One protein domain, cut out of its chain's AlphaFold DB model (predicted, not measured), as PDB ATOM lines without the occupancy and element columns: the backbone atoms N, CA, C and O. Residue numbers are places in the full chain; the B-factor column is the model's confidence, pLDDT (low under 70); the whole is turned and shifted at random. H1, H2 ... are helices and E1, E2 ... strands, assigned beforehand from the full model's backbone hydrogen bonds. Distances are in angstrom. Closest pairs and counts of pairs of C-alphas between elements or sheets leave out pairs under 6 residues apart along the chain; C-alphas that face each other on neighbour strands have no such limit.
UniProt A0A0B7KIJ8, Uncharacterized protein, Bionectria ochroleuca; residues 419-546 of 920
ATOM      1  N   SER A 419       7.903  17.081 -23.753       57.81
ATOM      2  CA  SER A 419       8.493  18.015 -22.797       57.81
ATOM      3  C   SER A 419       9.667  18.749 -23.437       57.81
ATOM      4  O   SER A 419      10.728  18.189 -23.683       57.81
ATOM      5  N   THR A 420       9.484  20.049 -23.658       57.50
ATOM      6  CA  THR A 420      10.580  20.998 -23.896       57.50
ATOM      7  C   THR A 420      11.465  21.184 -22.657       57.50
ATOM      8  O   THR A 420      12.490  21.859 -22.735       57.50
ATOM      9  N   GLU A 421      11.072  20.612 -21.511       58.62
ATOM     10  CA  GLU A 421      11.920  20.456 -20.330       58.62
ATOM     11  C   GLU A 421      13.045  19.480 -20.673       58.62
ATOM     12  O   GLU A 421      12.883  18.263 -20.683       58.62
ATOM     13  N   THR A 422      14.185  20.055 -21.030       55.19
ATOM     14  CA  THR A 422      15.339  19.408 -21.664       55.19
ATOM     15  C   THR A 422      16.135  18.491 -20.729       55.19
ATOM     16  O   THR A 422      17.196  18.011 -21.116       55.19
ATOM     17  N   GLU A 423      15.635  18.216 -19.520       62.28
ATOM     18  CA  GLU A 423      16.404  17.552 -18.461       62.28
ATOM     19  C   GLU A 423      15.740  16.307 -17.854       62.28
ATOM     20  O   GLU A 423      16.402  15.585 -17.111       62.28
ATOM     21  N   SER A 424      14.479  15.987 -18.169       72.38
ATOM     22  CA  SER A 424      13.883  14.744 -17.663       72.38
ATOM     23  C   SER A 424      14.421  13.534 -18.438       72.38
ATOM     24  O   SER A 424      14.278  13.424 -19.657       72.38
ATOM     25  N   GLN A 425      15.081  12.623 -17.726       81.38
ATOM     26  CA  GLN A 425      15.501  11.320 -18.243       81.38
ATOM     27  C   GLN A 425      14.532  10.249 -17.744       81.38
ATOM     28  O   GLN A 425      14.026  10.341 -16.626       81.38
ATOM     29  N   TRP A 426      14.276   9.232 -18.561       85.25
ATOM     30  CA  TRP A 426      13.479   8.065 -18.174       85.25
ATOM     31  C   TRP A 426      14.222   6.786 -18.557       85.25
ATOM     32  O   TRP A 426      14.958   6.770 -19.537       85.25
ATOM     33  N   ALA A 427      14.062   5.709 -17.796       86.56
ATOM     34  CA  ALA A 427      14.626   4.402 -18.127       86.56
ATOM     35  C   ALA A 427      13.511   3.478 -18.617       86.56
ATOM     36  O   ALA A 427      12.376   3.586 -18.168       86.56
ATOM     37  N   CYS A 428      13.822   2.557 -19.530       90.25
ATOM     38  CA  CYS A 428      12.841   1.554 -19.928       90.25
ATOM     39  C   CYS A 428      12.698   0.478 -18.849       90.25
ATOM     40  O   CYS A 428      13.642  -0.277 -18.612       90.25
ATOM     41  N   ASP A 429      11.490   0.316 -18.313       88.00
ATOM     42  CA  ASP A 429      11.208  -0.601 -17.192       88.00
ATOM     43  C   ASP A 429      11.488  -2.077 -17.518       88.00
ATOM     44  O   ASP A 429      11.764  -2.902 -16.643       88.00
ATOM     45  N   LEU A 430      11.435  -2.427 -18.805       87.19
ATOM     46  CA  LEU A 430      11.705  -3.775 -19.302       87.19
ATOM     47  C   LEU A 430      13.176  -4.011 -19.660       87.19
ATOM     48  O   LEU A 430      13.580  -5.165 -19.775       87.19
ATOM     49  N   GLY A 431      13.975  -2.954 -19.823       76.19
ATOM     50  CA  GLY A 431      15.327  -3.069 -20.367       76.19
ATOM     51  C   GLY A 431      16.382  -3.604 -19.391       76.19
ATOM     52  O   GLY A 431      17.390  -4.151 -19.810       76.19
ATOM     53  N   LEU A 432      16.149  -3.534 -18.078       62.34
ATOM     54  CA  LEU A 432      17.117  -4.032 -17.086       62.34
ATOM     55  C   LEU A 432      16.945  -5.522 -16.734       62.34
ATOM     56  O   LEU A 432      17.539  -5.998 -15.768       62.34
ATOM     57  N   GLY A 433      16.081  -6.271 -17.436       61.44
ATOM     58  CA  GLY A 433      15.807  -7.679 -17.095       61.44
ATOM     59  C   GLY A 433      15.322  -7.888 -15.645       61.44
ATOM     60  O   GLY A 433      15.418  -8.995 -15.099       61.44
ATOM     61  N   GLY A 434      14.827  -6.817 -15.013       74.19
ATOM     62  CA  GLY A 434      14.444  -6.745 -13.604       74.19
ATOM     63  C   GLY A 434      13.090  -7.390 -13.303       74.19
ATOM     64  O   GLY A 434      12.527  -8.130 -14.117       74.19
ATOM     65  N   ALA A 435      12.545  -7.095 -12.119       83.31
ATOM     66  CA  ALA A 435      11.230  -7.578 -11.679       83.31
ATOM     67  C   ALA A 435      10.146  -7.379 -12.741       83.31
ATOM     68  O   ALA A 435       9.391  -8.306 -13.021       83.31
ATOM     69  N   VAL A 436      10.082  -6.182 -13.334       88.56
ATOM     70  CA  VAL A 436       8.992  -5.778 -14.230       88.56
ATOM     71  C   VAL A 436       8.952  -6.653 -15.480       88.56
ATOM     72  O   VAL A 436       7.898  -7.196 -15.805       88.56
ATOM     73  N   GLY A 437      10.094  -6.872 -16.139       88.38
ATOM     74  CA  GLY A 437      10.171  -7.721 -17.333       88.38
ATOM     75  C   GLY A 437       9.978  -9.207 -17.051       88.38
ATOM     76  O   GLY A 437       9.278  -9.899 -17.801       88.38
ATOM     77  N   ARG A 438      10.521  -9.706 -15.932       87.94
ATOM     78  CA  ARG A 438      10.290 -11.097 -15.511       87.94
ATOM     79  C   ARG A 438       8.828 -11.346 -15.165       87.94
ATOM     80  O   ARG A 438       8.274 -12.357 -15.591       87.94
ATOM     81  N   MET A 439       8.198 -10.429 -14.435       91.12
ATOM     82  CA  MET A 439       6.789 -10.536 -14.068       91.12
ATOM     83  C   MET A 439       5.871 -10.344 -15.270       91.12
ATOM     84  O   MET A 439       4.915 -11.102 -15.388       91.12
ATOM     85  N   LEU A 440       6.195  -9.439 -16.201       91.19
ATOM     86  CA  LEU A 440       5.475  -9.313 -17.473       91.19
ATOM     87  C   LEU A 440       5.463 -10.654 -18.204       91.19
ATOM     88  O   LEU A 440       4.409 -11.169 -18.562       91.19
ATOM     89  N   THR A 441       6.644 -11.251 -18.369       87.31
ATOM     90  CA  THR A 441       6.786 -12.546 -19.038       87.31
ATOM     91  C   THR A 441       6.017 -13.631 -18.282       87.31
ATOM     92  O   THR A 441       5.240 -14.360 -18.886       87.31
ATOM     93  N   LYS A 442       6.154 -13.718 -16.954       88.44
ATOM     94  CA  LYS A 442       5.438 -14.701 -16.126       88.44
ATOM     95  C   LYS A 442       3.916 -14.588 -16.268       88.44
ATOM     96  O   LYS A 442       3.260 -15.610 -16.452       88.44
ATOM     97  N   GLU A 443       3.368 -13.376 -16.216       92.69
ATOM     98  CA  GLU A 443       1.926 -13.142 -16.348       92.69
ATOM     99  C   GLU A 443       1.435 -13.415 -17.775       92.69
ATOM    100  O   GLU A 443       0.447 -14.120 -17.953       92.69
ATOM    101  N   LEU A 444       2.159 -12.981 -18.811       90.06
ATOM    102  CA  LEU A 444       1.805 -13.273 -20.208       90.06
ATOM    103  C   LEU A 444       1.850 -14.769 -20.552       90.06
ATOM    104  O   LEU A 444       1.146 -15.228 -21.456       90.06
ATOM    105  N   LEU A 445       2.683 -15.538 -19.850       84.38
ATOM    106  CA  LEU A 445       2.772 -16.988 -20.016       84.38
ATOM    107  C   LEU A 445       1.788 -17.767 -19.141       84.38
ATOM    108  O   LEU A 445       1.602 -18.962 -19.386       84.38
ATOM    109  N   SER A 446       1.132 -17.105 -18.184       89.38
ATOM    110  CA  SER A 446       0.051 -17.677 -17.384       89.38
ATOM    111  C   SER A 446      -1.136 -18.078 -18.274       89.38
ATOM    112  O   SER A 446      -1.434 -17.387 -19.251       89.38
ATOM    113  N   PRO A 447      -1.871 -19.161 -17.949       88.88
ATOM    114  CA  PRO A 447      -3.131 -19.493 -18.621       88.88
ATOM    115  C   PRO A 447      -4.174 -18.368 -18.547       88.88
ATOM    116  O   PRO A 447      -5.019 -18.250 -19.430       88.88
ATOM    117  N   SER A 448      -4.103 -17.548 -17.497       93.50
ATOM    118  CA  SER A 448      -4.953 -16.381 -17.274       93.50
ATOM    119  C   SER A 448      -4.068 -15.175 -16.933       93.50
ATOM    120  O   SER A 448      -3.806 -14.947 -15.749       93.50
ATOM    121  N   PRO A 449      -3.555 -14.447 -17.942       94.56
ATOM    122  CA  PRO A 449      -2.712 -13.277 -17.714       94.56
ATOM    123  C   PRO A 449      -3.440 -12.199 -16.906       94.56
ATOM    124  O   PRO A 449      -4.520 -11.759 -17.310       94.56
ATOM    125  N   ASP A 450      -2.850 -11.762 -15.792       96.12
ATOM    126  CA  ASP A 450      -3.407 -10.712 -14.933       96.12
ATOM    127  C   ASP A 450      -2.624  -9.403 -15.099       96.12
ATOM    128  O   ASP A 450      -1.536  -9.208 -14.547       96.12
ATOM    129  N   TYR A 451      -3.199  -8.495 -15.889       94.81
ATOM    130  CA  TYR A 451      -2.617  -7.180 -16.148       94.81
ATOM    131  C   TYR A 451      -2.524  -6.331 -14.874       94.81
ATOM    132  O   TYR A 451      -1.484  -5.728 -14.614       94.81
ATOM    133  N   SER A 452      -3.578  -6.327 -14.050       95.19
ATOM    134  CA  SER A 452      -3.644  -5.520 -12.827       95.19
ATOM    135  C   SER A 452      -2.551  -5.924 -11.844       95.19
ATOM    136  O   SER A 452      -1.904  -5.070 -11.232       95.19
ATOM    137  N   ARG A 453      -2.290  -7.230 -11.724       94.94
ATOM    138  CA  ARG A 453      -1.189  -7.739 -10.908       94.94
ATOM    139  C   ARG A 453       0.170  -7.289 -11.434       94.94
ATOM    140  O   ARG A 453       0.987  -6.827 -10.640       94.94
ATOM    141  N   TRP A 454       0.420  -7.399 -12.738       93.75
ATOM    142  CA  TRP A 454       1.683  -6.943 -13.321       93.75
ATOM    143  C   TRP A 454       1.898  -5.430 -13.126       93.75
ATOM    144  O   TRP A 454       2.951  -5.034 -12.624       93.75
ATOM    145  N   VAL A 455       0.888  -4.597 -13.410       93.38
ATOM    146  CA  VAL A 455       0.942  -3.139 -13.185       93.38
ATOM    147  C   VAL A 455       1.224  -2.805 -11.727       93.38
ATOM    148  O   VAL A 455       2.070  -1.957 -11.457       93.38
ATOM    149  N   SER A 456       0.588  -3.501 -10.778       93.50
ATOM    150  CA  SER A 456       0.829  -3.265  -9.348       93.50
ATOM    151  C   SER A 456       2.301  -3.458  -8.960       93.50
ATOM    152  O   SER A 456       2.830  -2.709  -8.141       93.50
ATOM    153  N   ILE A 457       2.986  -4.415  -9.595       91.94
ATOM    154  CA  ILE A 457       4.412  -4.684  -9.377       91.94
ATOM    155  C   ILE A 457       5.273  -3.621 -10.055       91.94
ATOM    156  O   ILE A 457       6.283  -3.215  -9.483       91.94
ATOM    157  N   SER A 458       4.879  -3.172 -11.249       90.75
ATOM    158  CA  SER A 458       5.562  -2.090 -11.958       90.75
ATOM    159  C   SER A 458       5.544  -0.802 -11.133       90.75
ATOM    160  O   SER A 458       6.606  -0.289 -10.793       90.75
ATOM    161  N   ILE A 459       4.357  -0.371 -10.690       91.69
ATOM    162  CA  ILE A 459       4.173   0.799  -9.817       91.69
ATOM    163  C   ILE A 459       4.982   0.637  -8.528       91.69
ATOM    164  O   ILE A 459       5.709   1.543  -8.116       91.69
ATOM    165  N   ALA A 460       4.902  -0.539  -7.891       91.69
ATOM    166  CA  ALA A 460       5.659  -0.803  -6.675       91.69
ATOM    167  C   ALA A 460       7.171  -0.683  -6.910       91.69
ATOM    168  O   ALA A 460       7.851  -0.098  -6.073       91.69
ATOM    169  N   ARG A 461       7.706  -1.156  -8.045       90.12
ATOM    170  CA  ARG A 461       9.131  -1.005  -8.371       90.12
ATOM    171  C   ARG A 461       9.521   0.446  -8.668       90.12
ATOM    172  O   ARG A 461      10.606   0.842  -8.245       90.12
ATOM    173  N   HIS A 462       8.682   1.219  -9.358       87.44
ATOM    174  CA  HIS A 462       8.947   2.636  -9.666       87.44
ATOM    175  C   HIS A 462       8.931   3.517  -8.424       87.44
ATOM    176  O   HIS A 462       9.721   4.447  -8.318       87.44
ATOM    177  N   SER A 463       8.108   3.161  -7.436       89.75
ATOM    178  CA  SER A 463       8.092   3.843  -6.139       89.75
ATOM    179  C   SER A 463       9.372   3.638  -5.310       89.75
ATOM    180  O   SER A 463       9.547   4.290  -4.281       89.75
ATOM    181  N   LEU A 464      10.263   2.725  -5.723       89.19
ATOM    182  CA  LEU A 464      11.532   2.458  -5.048       89.19
ATOM    183  C   LEU A 464      12.678   3.255  -5.689       89.19
ATOM    184  O   LEU A 464      12.686   3.438  -6.907       89.19
ATOM    185  N   PRO A 465      13.712   3.633  -4.912       86.75
ATOM    186  CA  PRO A 465      14.932   4.215  -5.460       86.75
ATOM    187  C   PRO A 465      15.509   3.381  -6.611       86.75
ATOM    188  O   PRO A 465      15.487   2.142  -6.571       86.75
ATOM    189  N   PHE A 466      16.033   4.070  -7.633       76.25
ATOM    190  CA  PHE A 466      16.535   3.443  -8.861       76.25
ATOM    191  C   PHE A 466      17.604   2.389  -8.561       76.25
ATOM    192  O   PHE A 466      17.518   1.274  -9.075       76.25
ATOM    193  N   SER A 467      18.545   2.703  -7.665       83.50
ATOM    194  CA  SER A 467      19.635   1.814  -7.277       83.50
ATOM    195  C   SER A 467      19.601   1.437  -5.798       83.50
ATOM    196  O   SER A 467      19.096   2.149  -4.929       83.50
ATOM    197  N   CYS A 468      20.198   0.283  -5.510       91.31
ATOM    198  CA  CYS A 468      20.662  -0.044  -4.170       91.31
ATOM    199  C   CYS A 468      21.676   1.020  -3.693       91.31
ATOM    200  O   CYS A 468      22.444   1.490  -4.535       91.31
ATOM    201  N   PRO A 469      21.747   1.358  -2.384       90.94
ATOM    202  CA  PRO A 469      22.750   2.300  -1.875       90.94
ATOM    203  C   PRO A 469      24.180   1.930  -2.263       90.94
ATOM    204  O   PRO A 469      24.987   2.800  -2.548       90.94
ATOM    205  N   GLY A 470      24.481   0.632  -2.331       90.44
ATOM    206  CA  GLY A 470      25.796   0.125  -2.703       90.44
ATOM    207  C   GLY A 470      26.384  -0.791  -1.637       90.44
ATOM    208  O   GLY A 470      25.838  -0.967  -0.546       90.44
ATOM    209  N   GLU A 471      27.485  -1.446  -1.990       89.81
ATOM    210  CA  GLU A 471      28.184  -2.364  -1.095       89.81
ATOM    211  C   GLU A 471      28.803  -1.599   0.080       89.81
ATOM    212  O   GLU A 471      29.475  -0.590  -0.108       89.81
ATOM    213  N   GLY A 472      28.556  -2.072   1.304       90.31
ATOM    214  CA  GLY A 472      29.055  -1.439   2.529       90.31
ATOM    215  C   GLY A 472      28.338  -0.146   2.933       90.31
ATOM    216  O   GLY A 472      28.654   0.398   3.987       90.31
ATOM    217  N   ILE A 473      27.364   0.324   2.147       93.56
ATOM    218  CA  ILE A 473      26.576   1.521   2.461       93.56
ATOM    219  C   ILE A 473      25.337   1.125   3.267       93.56
ATOM    220  O   ILE A 473      24.618   0.183   2.915       93.56
ATOM    221  N   ALA A 474      25.109   1.835   4.373       93.94
ATOM    222  CA  ALA A 474      23.996   1.581   5.277       93.94
ATOM    223  C   ALA A 474      22.637   1.826   4.599       93.94
ATOM    224  O   ALA A 474      22.463   2.738   3.789       93.94
ATOM    225  N   LEU A 475      21.637   1.035   4.979       93.38
ATOM    226  CA  LEU A 475      20.294   1.079   4.400       93.38
ATOM    227  C   LEU A 475      19.490   2.335   4.774       93.38
ATOM    228  O   LEU A 475      18.441   2.569   4.172       93.38
ATOM    229  N   THR A 476      19.979   3.183   5.686       88.31
ATOM    230  CA  THR A 476      19.352   4.473   6.045       88.31
ATOM    231  C   THR A 476      19.099   5.390   4.854       88.31
ATOM    232  O   THR A 476      18.167   6.188   4.887       88.31
ATOM    233  N   GLU A 477      19.892   5.268   3.791       78.88
ATOM    234  CA  GLU A 477      19.751   6.096   2.589       78.88
ATOM    235  C   GLU A 477      18.538   5.708   1.726       78.88
ATOM    236  O   GLU A 477      18.083   6.503   0.908       78.88
ATOM    237  N   THR A 478      17.963   4.517   1.929       74.44
ATOM    238  CA  THR A 478      16.841   4.009   1.114       74.44
ATOM    239  C   THR A 478      15.475   4.595   1.473       74.44
ATOM    240  O   THR A 478      14.498   4.291   0.793       74.44
ATOM    241  N   GLN A 479      15.390   5.412   2.533       79.62
ATOM    242  CA  GLN A 479      14.147   5.999   3.069       79.62
ATOM    243  C   GLN A 479      13.063   4.973   3.470       79.62
ATOM    244  O   GLN A 479      11.934   5.359   3.762       79.62
ATOM    245  N   SER A 480      13.389   3.677   3.516       85.25
ATOM    246  CA  SER A 480      12.471   2.602   3.893       85.25
ATOM    247  C   SER A 480      13.110   1.715   4.958       85.25
ATOM    248  O   SER A 480      14.245   1.272   4.820       85.25
ATOM    249  N   ASP A 481      12.367   1.460   6.030       89.19
ATOM    250  CA  ASP A 481      12.704   0.507   7.091       89.19
ATOM    251  C   ASP A 481      12.292  -0.937   6.749       89.19
ATOM    252  O   ASP A 481      12.682  -1.878   7.442       89.19
ATOM    253  N   LEU A 482      11.531  -1.114   5.664       93.50
ATOM    254  CA  LEU A 482      11.140  -2.406   5.115       93.50
ATOM    255  C   LEU A 482      12.252  -2.957   4.222       93.50
ATOM    256  O   LEU A 482      12.649  -2.348   3.226       93.50
ATOM    257  N   VAL A 483      12.728  -4.148   4.558       95.12
ATOM    258  CA  VAL A 483      13.769  -4.876   3.824       95.12
ATOM    259  C   VAL A 483      13.343  -6.331   3.645       95.12
ATOM    260  O   VAL A 483      12.325  -6.761   4.181       95.12
ATOM    261  N   TYR A 484      14.118  -7.109   2.896       95.62
ATOM    262  CA  TYR A 484      13.868  -8.537   2.724       95.62
ATOM    263  C   TYR A 484      15.006  -9.369   3.309       95.62
ATOM    264  O   TYR A 484      16.172  -8.973   3.248       95.62
ATOM    265  N   ALA A 485      14.649 -10.536   3.843       94.44
ATOM    266  CA  ALA A 485      15.578 -11.530   4.360       94.44
ATOM    267  C   ALA A 485      15.170 -12.953   3.952       94.44
ATOM    268  O   ALA A 485      14.021 -13.226   3.580       94.44
ATOM    269  N   ALA A 486      16.121 -13.880   4.019       90.56
ATOM    270  CA  ALA A 486      15.863 -15.308   3.862       90.56
ATOM    271  C   ALA A 486      15.069 -15.865   5.056       90.56
ATOM    272  O   ALA A 486      15.310 -15.456   6.180       90.56
ATOM    273  N   LYS A 487      14.140 -16.806   4.836       87.94
ATOM    274  CA  LYS A 487      13.269 -17.371   5.892       87.94
ATOM    275  C   LYS A 487      13.980 -18.229   6.943       87.94
ATOM    276  O   LYS A 487      13.417 -18.426   8.014       87.94
ATOM    277  N   ALA A 488      15.124 -18.831   6.619       76.38
ATOM    278  CA  ALA A 488      15.899 -19.646   7.553       76.38
ATOM    279  C   ALA A 488      17.264 -20.037   6.956       76.38
ATOM    280  O   ALA A 488      17.298 -20.580   5.847       76.38
ATOM    281  N   PRO A 489      18.369 -19.880   7.709       72.81
ATOM    282  CA  PRO A 489      18.527 -18.915   8.810       72.81
ATOM    283  C   PRO A 489      18.281 -17.478   8.299       72.81
ATOM    284  O   PRO A 489      18.398 -17.263   7.094       72.81
ATOM    285  N   ASP A 490      17.932 -16.520   9.170       73.06
ATOM    286  CA  ASP A 490      17.727 -15.091   8.831       73.06
ATOM    287  C   ASP A 490      19.052 -14.412   8.420       73.06
ATOM    288  O   ASP A 490      19.554 -13.480   9.047       73.06
ATOM    289  N   ILE A 491      19.681 -14.949   7.381       80.44
ATOM    290  CA  ILE A 491      20.959 -14.533   6.838       80.44
ATOM    291  C   ILE A 491      20.691 -13.849   5.510       80.44
ATOM    292  O   ILE A 491      19.954 -14.348   4.658       80.44
ATOM    293  N   GLY A 492      21.359 -12.713   5.335       88.25
ATOM    294  CA  GLY A 492      21.326 -11.964   4.098       88.25
ATOM    295  C   GLY A 492      20.126 -11.027   4.041       88.25
ATOM    296  O   GLY A 492      19.043 -11.396   3.592       88.25
ATOM    297  N   ILE A 493      20.357  -9.794   4.478       94.38
ATOM    298  CA  ILE A 493      19.411  -8.689   4.401       94.38
ATOM    299  C   ILE A 493      19.659  -7.946   3.092       94.38
ATOM    300  O   ILE A 493      20.797  -7.617   2.760       94.38
ATOM    301  N   PHE A 494      18.612  -7.638   2.340       94.50
ATOM    302  CA  PHE A 494      18.737  -6.827   1.133       94.50
ATOM    303  C   PHE A 494      17.583  -5.841   0.981       94.50
ATOM    304  O   PHE A 494      16.462  -6.076   1.435       94.50
ATOM    305  N   CYS A 495      17.879  -4.697   0.359       95.56
ATOM    306  CA  CYS A 495      16.896  -3.637   0.160       95.56
ATOM    307  C   CYS A 495      15.779  -4.080  -0.796       95.56
ATOM    308  O   CYS A 495      15.939  -5.013  -1.591       95.56
ATOM    309  N   ARG A 496      14.654  -3.357  -0.761       94.56
ATOM    310  CA  ARG A 496      13.502  -3.626  -1.632       94.56
ATOM    311  C   ARG A 496      13.887  -3.578  -3.112       94.56
ATOM    312  O   ARG A 496      13.509  -4.488  -3.839       94.56
ATOM    313  N   SER A 497      14.702  -2.610  -3.548       93.12
ATOM    314  CA  SER A 497      15.147  -2.536  -4.951       93.12
ATOM    315  C   SER A 497      15.860  -3.826  -5.383       93.12
ATOM    316  O   SER A 497      15.455  -4.443  -6.362       93.12
ATOM    317  N   CYS A 498      16.820  -4.330  -4.595       94.25
ATOM    318  CA  CYS A 498      17.507  -5.592  -4.895       94.25
ATOM    319  C   CYS A 498      16.579  -6.816  -4.873       94.25
ATOM    320  O   CYS A 498      16.763  -7.724  -5.685       94.25
ATOM    321  N   TYR A 499      15.594  -6.866  -3.970       95.06
ATOM    322  CA  TYR A 499      14.599  -7.943  -3.972       95.06
ATOM    323  C   TYR A 499      13.804  -7.951  -5.277       95.06
ATOM    324  O   TYR A 499      13.719  -8.987  -5.934       95.06
ATOM    325  N   TYR A 500      13.267  -6.802  -5.689       93.06
ATOM    326  CA  TYR A 500      12.532  -6.703  -6.947       93.06
ATOM    327  C   TYR A 500      13.447  -7.061  -8.127       93.06
ATOM    328  O   TYR A 500      13.117  -7.916  -8.950       93.06
ATOM    329  N   ASP A 501      14.648  -6.501  -8.178       90.31
ATOM    330  CA  ASP A 501      15.523  -6.655  -9.335       90.31
ATOM    331  C   ASP A 501      16.102  -8.064  -9.473       90.31
ATOM    332  O   ASP A 501      16.230  -8.544 -10.599       90.31
ATOM    333  N   HIS A 502      16.343  -8.797  -8.379       90.88
ATOM    334  CA  HIS A 502      17.034 -10.094  -8.438       90.88
ATOM    335  C   HIS A 502      16.233 -11.308  -7.950       90.88
ATOM    336  O   HIS A 502      16.579 -12.428  -8.323       90.88
ATOM    337  N   VAL A 503      15.179 -11.124  -7.149       93.06
ATOM    338  CA  VAL A 503      14.476 -12.229  -6.469       93.06
ATOM    339  C   VAL A 503      13.006 -12.325  -6.875       93.06
ATOM    340  O   VAL A 503      12.509 -13.429  -7.111       93.06
ATOM    341  N   LEU A 504      12.300 -11.200  -7.002       93.12
ATOM    342  CA  LEU A 504      10.875 -11.198  -7.329       93.12
ATOM    343  C   LEU A 504      10.620 -11.866  -8.688       93.12
ATOM    344  O   LEU A 504      11.337 -11.627  -9.670       93.12
ATOM    345  N   GLY A 505       9.596 -12.722  -8.734       89.19
ATOM    346  CA  GLY A 505       9.232 -13.480  -9.926       89.19
ATOM    347  C   GLY A 505      10.107 -14.702 -10.196       89.19
ATOM    348  O   GLY A 505       9.897 -15.375 -11.205       89.19
ATOM    349  N   THR A 506      11.063 -15.015  -9.319       90.94
ATOM    350  CA  THR A 506      11.938 -16.189  -9.439       90.94
ATOM    351  C   THR A 506      11.467 -17.340  -8.537       90.94
ATOM    352  O   THR A 506      10.666 -17.117  -7.627       90.94
ATOM    353  N   PRO A 507      11.977 -18.575  -8.719       90.38
ATOM    354  CA  PRO A 507      11.702 -19.678  -7.792       90.38
ATOM    355  C   PRO A 507      12.139 -19.410  -6.343       90.38
ATOM    356  O   PRO A 507      11.684 -20.097  -5.435       90.38
ATOM    357  N   LEU A 508      13.013 -18.422  -6.118       93.12
ATOM    358  CA  LEU A 508      13.516 -18.063  -4.793       93.12
ATOM    359  C   LEU A 508      12.617 -17.062  -4.052       93.12
ATOM    360  O   LEU A 508      12.814 -16.831  -2.864       93.12
ATOM    361  N   GLU A 509      11.592 -16.509  -4.702       94.00
ATOM    362  CA  GLU A 509      10.646 -15.575  -4.076       94.00
ATOM    363  C   GLU A 509      10.032 -16.157  -2.790       94.00
ATOM    364  O   GLU A 509       9.952 -15.489  -1.763       94.00
ATOM    365  N   SER A 510       9.680 -17.447  -2.802       94.06
ATOM    366  CA  SER A 510       9.027 -18.110  -1.669       94.06
ATOM    367  C   SER A 510       9.928 -18.330  -0.454       94.06
ATOM    368  O   SER A 510       9.404 -18.616   0.626       94.06
ATOM    369  N   VAL A 511      11.254 -18.251  -0.609       94.31
ATOM    370  CA  VAL A 511      12.207 -18.415   0.503       94.31
ATOM    371  C   VAL A 511      12.619 -17.084   1.127       94.31
ATOM    372  O   VAL A 511      13.307 -17.082   2.144       94.31
ATOM    373  N   CYS A 512      12.159 -15.966   0.569       94.75
ATOM    374  CA  CYS A 512      12.358 -14.637   1.122       94.75
ATOM    375  C   CYS A 512      11.090 -14.159   1.837       94.75
ATOM    376  O   CYS A 512       9.979 -14.623   1.565       94.75
ATOM    377  N   HIS A 513      11.254 -13.251   2.788       95.00
ATOM    378  CA  HIS A 513      10.152 -12.586   3.467       95.00
ATOM    379  C   HIS A 513      10.536 -11.149   3.809       95.00
ATOM    380  O   HIS A 513      11.718 -10.819   3.906       95.00
ATOM    381  N   GLU A 514       9.526 -10.292   3.915       96.12
ATOM    382  CA  GLU A 514       9.702  -8.894   4.298       96.12
ATOM    383  C   GLU A 514       9.880  -8.803   5.818       96.12
ATOM    384  O   GLU A 514       9.168  -9.472   6.572       96.12
ATOM    385  N   ILE A 515      10.835  -7.989   6.257       95.75
ATOM    386  CA  ILE A 515      11.104  -7.684   7.661       95.75
ATOM    387  C   ILE A 515      11.240  -6.170   7.831       95.75
ATOM    388  O   ILE A 515      11.687  -5.464   6.927       95.75
ATOM    389  N   GLN A 516      10.876  -5.671   9.009       95.94
ATOM    390  CA  GLN A 516      11.078  -4.275   9.384       95.94
ATOM    391  C   GLN A 516      12.314  -4.180  10.280       95.94
ATOM    392  O   GLN A 516      12.350  -4.797  11.347       95.94
ATOM    393  N   LEU A 517      13.333  -3.434   9.850       94.56
ATOM    394  CA  LEU A 517      14.533  -3.240  10.661       94.56
ATOM    395  C   LEU A 517      14.314  -2.143  11.709       94.56
ATOM    396  O   LEU A 517      13.808  -1.069  11.379       94.56
ATOM    397  N   PRO A 518      14.772  -2.345  12.957       95.44
ATOM    398  CA  PRO A 518      14.895  -1.260  13.920       95.44
ATOM    399  C   PRO A 518      15.780  -0.123  13.367       95.44
ATOM    400  O   PRO A 518      16.789  -0.412  12.713       95.44
ATOM    401  N   PRO A 519      15.500   1.158  13.683       93.56
ATOM    402  CA  PRO A 519      16.288   2.296  13.193       93.56
ATOM    403  C   PRO A 519      17.797   2.190  13.471       93.56
ATOM    404  O   PRO A 519      18.616   2.593  12.648       93.56
ATOM    405  N   GLU A 520      18.175   1.596  14.608       95.19
ATOM    406  CA  GLU A 520      19.575   1.357  14.988       95.19
ATOM    407  C   GLU A 520      20.280   0.362  14.048       95.19
ATOM    408  O   GLU A 520      21.453   0.534  13.707       95.19
ATOM    409  N   GLN A 521      19.558  -0.663  13.585       94.56
ATOM    410  CA  GLN A 521      20.078  -1.634  12.621       94.56
ATOM    411  C   GLN A 521      20.117  -1.048  11.213       94.56
ATOM    412  O   GLN A 521      21.053  -1.329  10.471       94.56
ATOM    413  N   LEU A 522      19.159  -0.195  10.845       92.62
ATOM    414  CA  LEU A 522      19.126   0.447   9.530       92.62
ATOM    415  C   LEU A 522      20.399   1.274   9.261       92.62
ATOM    416  O   LEU A 522      20.916   1.266   8.147       92.62
ATOM    417  N   ALA A 523      20.928   1.942  10.293       92.31
ATOM    418  CA  ALA A 523      22.135   2.773  10.209       92.31
ATOM    419  C   ALA A 523      23.446   1.977  10.108       92.31
ATOM    420  O   ALA A 523      24.494   2.549   9.817       92.31
ATOM    421  N   THR A 524      23.406   0.669  10.365       94.38
ATOM    422  CA  THR A 524      24.595  -0.199  10.410       94.38
ATOM    423  C   THR A 524      24.536  -1.359   9.419       94.38
ATOM    424  O   THR A 524      25.569  -1.927   9.072       94.38
ATOM    425  N   THR A 525      23.344  -1.703   8.933       94.06
ATOM    426  CA  THR A 525      23.121  -2.818   8.012       94.06
ATOM    427  C   THR A 525      23.263  -2.340   6.579       94.06
ATOM    428  O   THR A 525      22.575  -1.408   6.165       94.06
ATOM    429  N   ALA A 526      24.118  -3.008   5.808       94.62
ATOM    430  CA  ALA A 526      24.237  -2.816   4.368       94.62
ATOM    431  C   ALA A 526      23.442  -3.884   3.604       94.62
ATOM    432  O   ALA A 526      23.213  -4.986   4.101       94.62
ATOM    433  N   CYS A 527      23.050  -3.578   2.367       95.69
ATOM    434  CA  CYS A 527      22.396  -4.554   1.500       95.69
ATOM    435  C   CYS A 527      23.387  -5.652   1.075       95.69
ATOM    436  O   CYS A 527      24.336  -5.396   0.334       95.69
ATOM    437  N   ASN A 528      23.137  -6.900   1.468       95.44
ATOM    438  CA  ASN A 528      23.974  -8.035   1.091       95.44
ATOM    439  C   ASN A 528      23.905  -8.365  -0.406       95.44
ATOM    440  O   ASN A 528      24.823  -9.005  -0.900       95.44
ATOM    441  N   LEU A 529      22.872  -7.930  -1.141       94.12
ATOM    442  CA  LEU A 529      22.781  -8.038  -2.611       94.12
ATOM    443  C   LEU A 529      23.413  -6.855  -3.363       94.12
ATOM    444  O   LEU A 529      23.341  -6.806  -4.589       94.12
ATOM    445  N   ALA A 530      24.029  -5.897  -2.669       92.81
ATOM    446  CA  ALA A 530      24.629  -4.748  -3.338       92.81
ATOM    447  C   ALA A 530      25.914  -5.090  -4.105       92.81
ATOM    448  O   ALA A 530      26.222  -4.428  -5.092       92.81
ATOM    449  N   SER A 531      26.662  -6.109  -3.667       90.25
ATOM    450  CA  SER A 531      27.912  -6.486  -4.329       90.25
ATOM    451  C   SER A 531      27.650  -7.267  -5.614       90.25
ATOM    452  O   SER A 531      26.784  -8.143  -5.676       90.25
ATOM    453  N   SER A 532      28.463  -7.019  -6.640       86.75
ATOM    454  CA  SER A 532      28.393  -7.754  -7.909       86.75
ATOM    455  C   SER A 532      28.623  -9.263  -7.724       86.75
ATOM    456  O   SER A 532      28.039 -10.075  -8.445       86.75
ATOM    457  N   PHE A 533      29.419  -9.661  -6.723       88.69
ATOM    458  CA  PHE A 533      29.625 -11.062  -6.340       88.69
ATOM    459  C   PHE A 533      28.345 -11.703  -5.812       88.69
ATOM    460  O   PHE A 533      27.979 -12.800  -6.235       88.69
ATOM    461  N   SER A 534      27.651 -11.006  -4.917       91.88
ATOM    462  CA  SER A 534      26.394 -11.468  -4.343       91.88
ATOM    463  C   SER A 534      25.293 -11.542  -5.400       91.88
ATOM    464  O   SER A 534      24.582 -12.542  -5.484       91.88
ATOM    465  N   GLN A 535      25.218 -10.558  -6.301       91.25
ATOM    466  CA  GLN A 535      24.308 -10.591  -7.452       91.25
ATOM    467  C   GLN A 535      24.627 -11.747  -8.403       91.25
ATOM    468  O   GLN A 535      23.720 -12.422  -8.889       91.25
ATOM    469  N   PHE A 536      25.909 -12.019  -8.668       88.06
ATOM    470  CA  PHE A 536      26.320 -13.185  -9.450       88.06
ATOM    471  C   PHE A 536      25.885 -14.492  -8.775       88.06
ATOM    472  O   PHE A 536      25.239 -15.313  -9.425       88.06
ATOM    473  N   ALA A 537      26.146 -14.653  -7.474       91.62
ATOM    474  CA  ALA A 537      25.711 -15.820  -6.710       91.62
ATOM    475  C   ALA A 537      24.182 -15.982  -6.718       91.62
ATOM    476  O   ALA A 537      23.691 -17.079  -6.975       91.62
ATOM    477  N   MET A 538      23.431 -14.889  -6.543       92.94
ATOM    478  CA  MET A 538      21.967 -14.886  -6.605       92.94
ATOM    479  C   MET A 538      21.453 -15.288  -7.989       92.94
ATOM    480  O   MET A 538      20.573 -16.139  -8.091       92.94
ATOM    481  N   ARG A 539      22.033 -14.761  -9.078       87.38
ATOM    482  CA  ARG A 539      21.650 -15.154 -10.447       87.38
ATOM    483  C   ARG A 539      21.787 -16.657 -10.667       87.38
ATOM    484  O   ARG A 539      20.944 -17.247 -11.338       87.38
ATOM    485  N   ILE A 540      22.821 -17.288 -10.118       85.69
ATOM    486  CA  ILE A 540      22.973 -18.741 -10.227       85.69
ATOM    487  C   ILE A 540      22.048 -19.490  -9.263       85.69
ATOM    488  O   ILE A 540      21.455 -20.492  -9.666       85.69
ATOM    489  N   ALA A 541      21.870 -18.995  -8.037       90.94
ATOM    490  CA  ALA A 541      20.912 -19.536  -7.077       90.94
ATOM    491  C   ALA A 541      19.502 -19.603  -7.688       90.94
ATOM    492  O   ALA A 541      18.850 -20.643  -7.617       90.94
ATOM    493  N   VAL A 542      19.074 -18.542  -8.385       88.44
ATOM    494  CA  VAL A 542      17.813 -18.487  -9.143       88.44
ATOM    495  C   VAL A 542      17.753 -19.579 -10.213       88.44
ATOM    496  O   VAL A 542      16.744 -20.272 -10.322       88.44
ATOM    497  N   ARG A 543      18.823 -19.768 -10.997       82.50
ATOM    498  CA  ARG A 543      18.865 -20.767 -12.086       82.50
ATOM    499  C   ARG A 543      18.789 -22.205 -11.580       82.50
ATOM    500  O   ARG A 543      18.187 -23.054 -12.236       82.50
ATOM    501  N   ARG A 544      19.431 -22.480 -10.443       84.56
ATOM    502  CA  ARG A 544      19.452 -23.805  -9.809       84.56
ATOM    503  C   ARG A 544      18.286 -24.030  -8.854       84.56
ATOM    504  O   ARG A 544      18.147 -25.143  -8.356       84.56
ATOM    505  N   SER A 545      17.471 -23.003  -8.611       89.94
ATOM    506  CA  SER A 545      16.465 -22.993  -7.547       89.94
ATOM    507  C   SER A 545      17.061 -23.415  -6.196       89.94
ATOM    508  O   SER A 545      16.428 -24.132  -5.427       89.94
ATOM    509  N   ASP A 546      18.300 -22.994  -5.922       91.25
ATOM    510  CA  ASP A 546      19.064 -23.357  -4.728       91.25
ATOM    511  C   ASP A 546      19.593 -22.095  -4.045       91.25
ATOM    512  O   ASP A 546      20.647 -21.558  -4.393       91.25
TER     513      ASP A 546
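Overview. This is residues 419 to 546 of the 920 residues of an uncharacterized protein of Bionectria ochroleuca (UniProt A0A0B7KIJ8). The short helix H4 lies in the middle, with a small three-stranded sheet over one side of it and the helical hairpin of H1 and H2 at its far end. The longest helix, H6, runs past H4 on another side, the short helices H3 and H5 lie near each other beyond one end of the sheet, and the tail of residues 419 to 426 sticks out. The printed part has 128 residues, with six named helices and three named strands in the order H1, H2, H3, E1, E2, H4, E3, H5, H6. The sheet runs E2, E1, E3, all antiparallel, and the class is mixed, helices and strands. The whole is compact, with a radius of gyration of the C-alphas of 15.5 A and spans of 43 by 39 by 25 A.

Along the chain. H1, residues 435 to 445, begins with C-alpha 435 at (11.230, -7.578, -11.679) and is 15.2 A long. H2, residues 451 to 462, is 16.5 A long. H3 is residues 475 to 478. E1, residues 482 to 486, is 13.8 A long, and E2 is residues 493 to 495. H4, residues 496 to 502, follows with C-alpha 496 at (13.502, -3.626, -1.632). E3, residues 512 to 516, is 13.3 A long, and H5 is residues 519 to 522. H6, residues 532 to 544, is 18.5 A long and ends with C-alpha 544 at (19.452, -23.805, -9.809).

Arrangement. E1 and E3 are antiparallel, with N 483 and O 515 2.9 A apart, within hydrogen-bond range. E1 and E2 form a hairpin, with N 494 and O 484 at 2.9 A. H4 is on the sheet, over E1, at a height of 9.9 A. E2, H4 and E3 make a split strand-helix-strand unit, two strands of one sheet with a helix between them along the chain and another strand, E1, between them in the sheet, and its crossover is right-handed. H1 and H2, a helical hairpin, touch at a shallow tilt of 8 degrees, opposite ways; their closest C-alphas, of Val 436 and Ser 458, are 5.5 A apart. H1 and H4 only just touch, with 3 pairs of C-alphas within 8 A, the closest those of Ala 435 and Asp 501 at 5.0 A. H6, with residues 535 to 539 alone, only just touches H4, with 3 such pairs, the closest those of His 502 and Met 538 at 7.1 A. H3 only grazes the sheet; it is close to H5 but not clearly touching, the C-alphas of Leu 475 and Leu 522 being 5.3 A apart. In H1, H2, H4 and H6 every O i to N i+4 pair is within hydrogen-bond range; H3 and H5 are too short for such a pair.

Size, cuts and confidence. The C-alphas farthest apart, of Thr 420 and Pro 489, are 52.2 A apart. The printed part has no cut, and the link from H2 to H3 is long, with 12 residues. Residues 419 to 423 and 432 to 433 have pLDDT under 70.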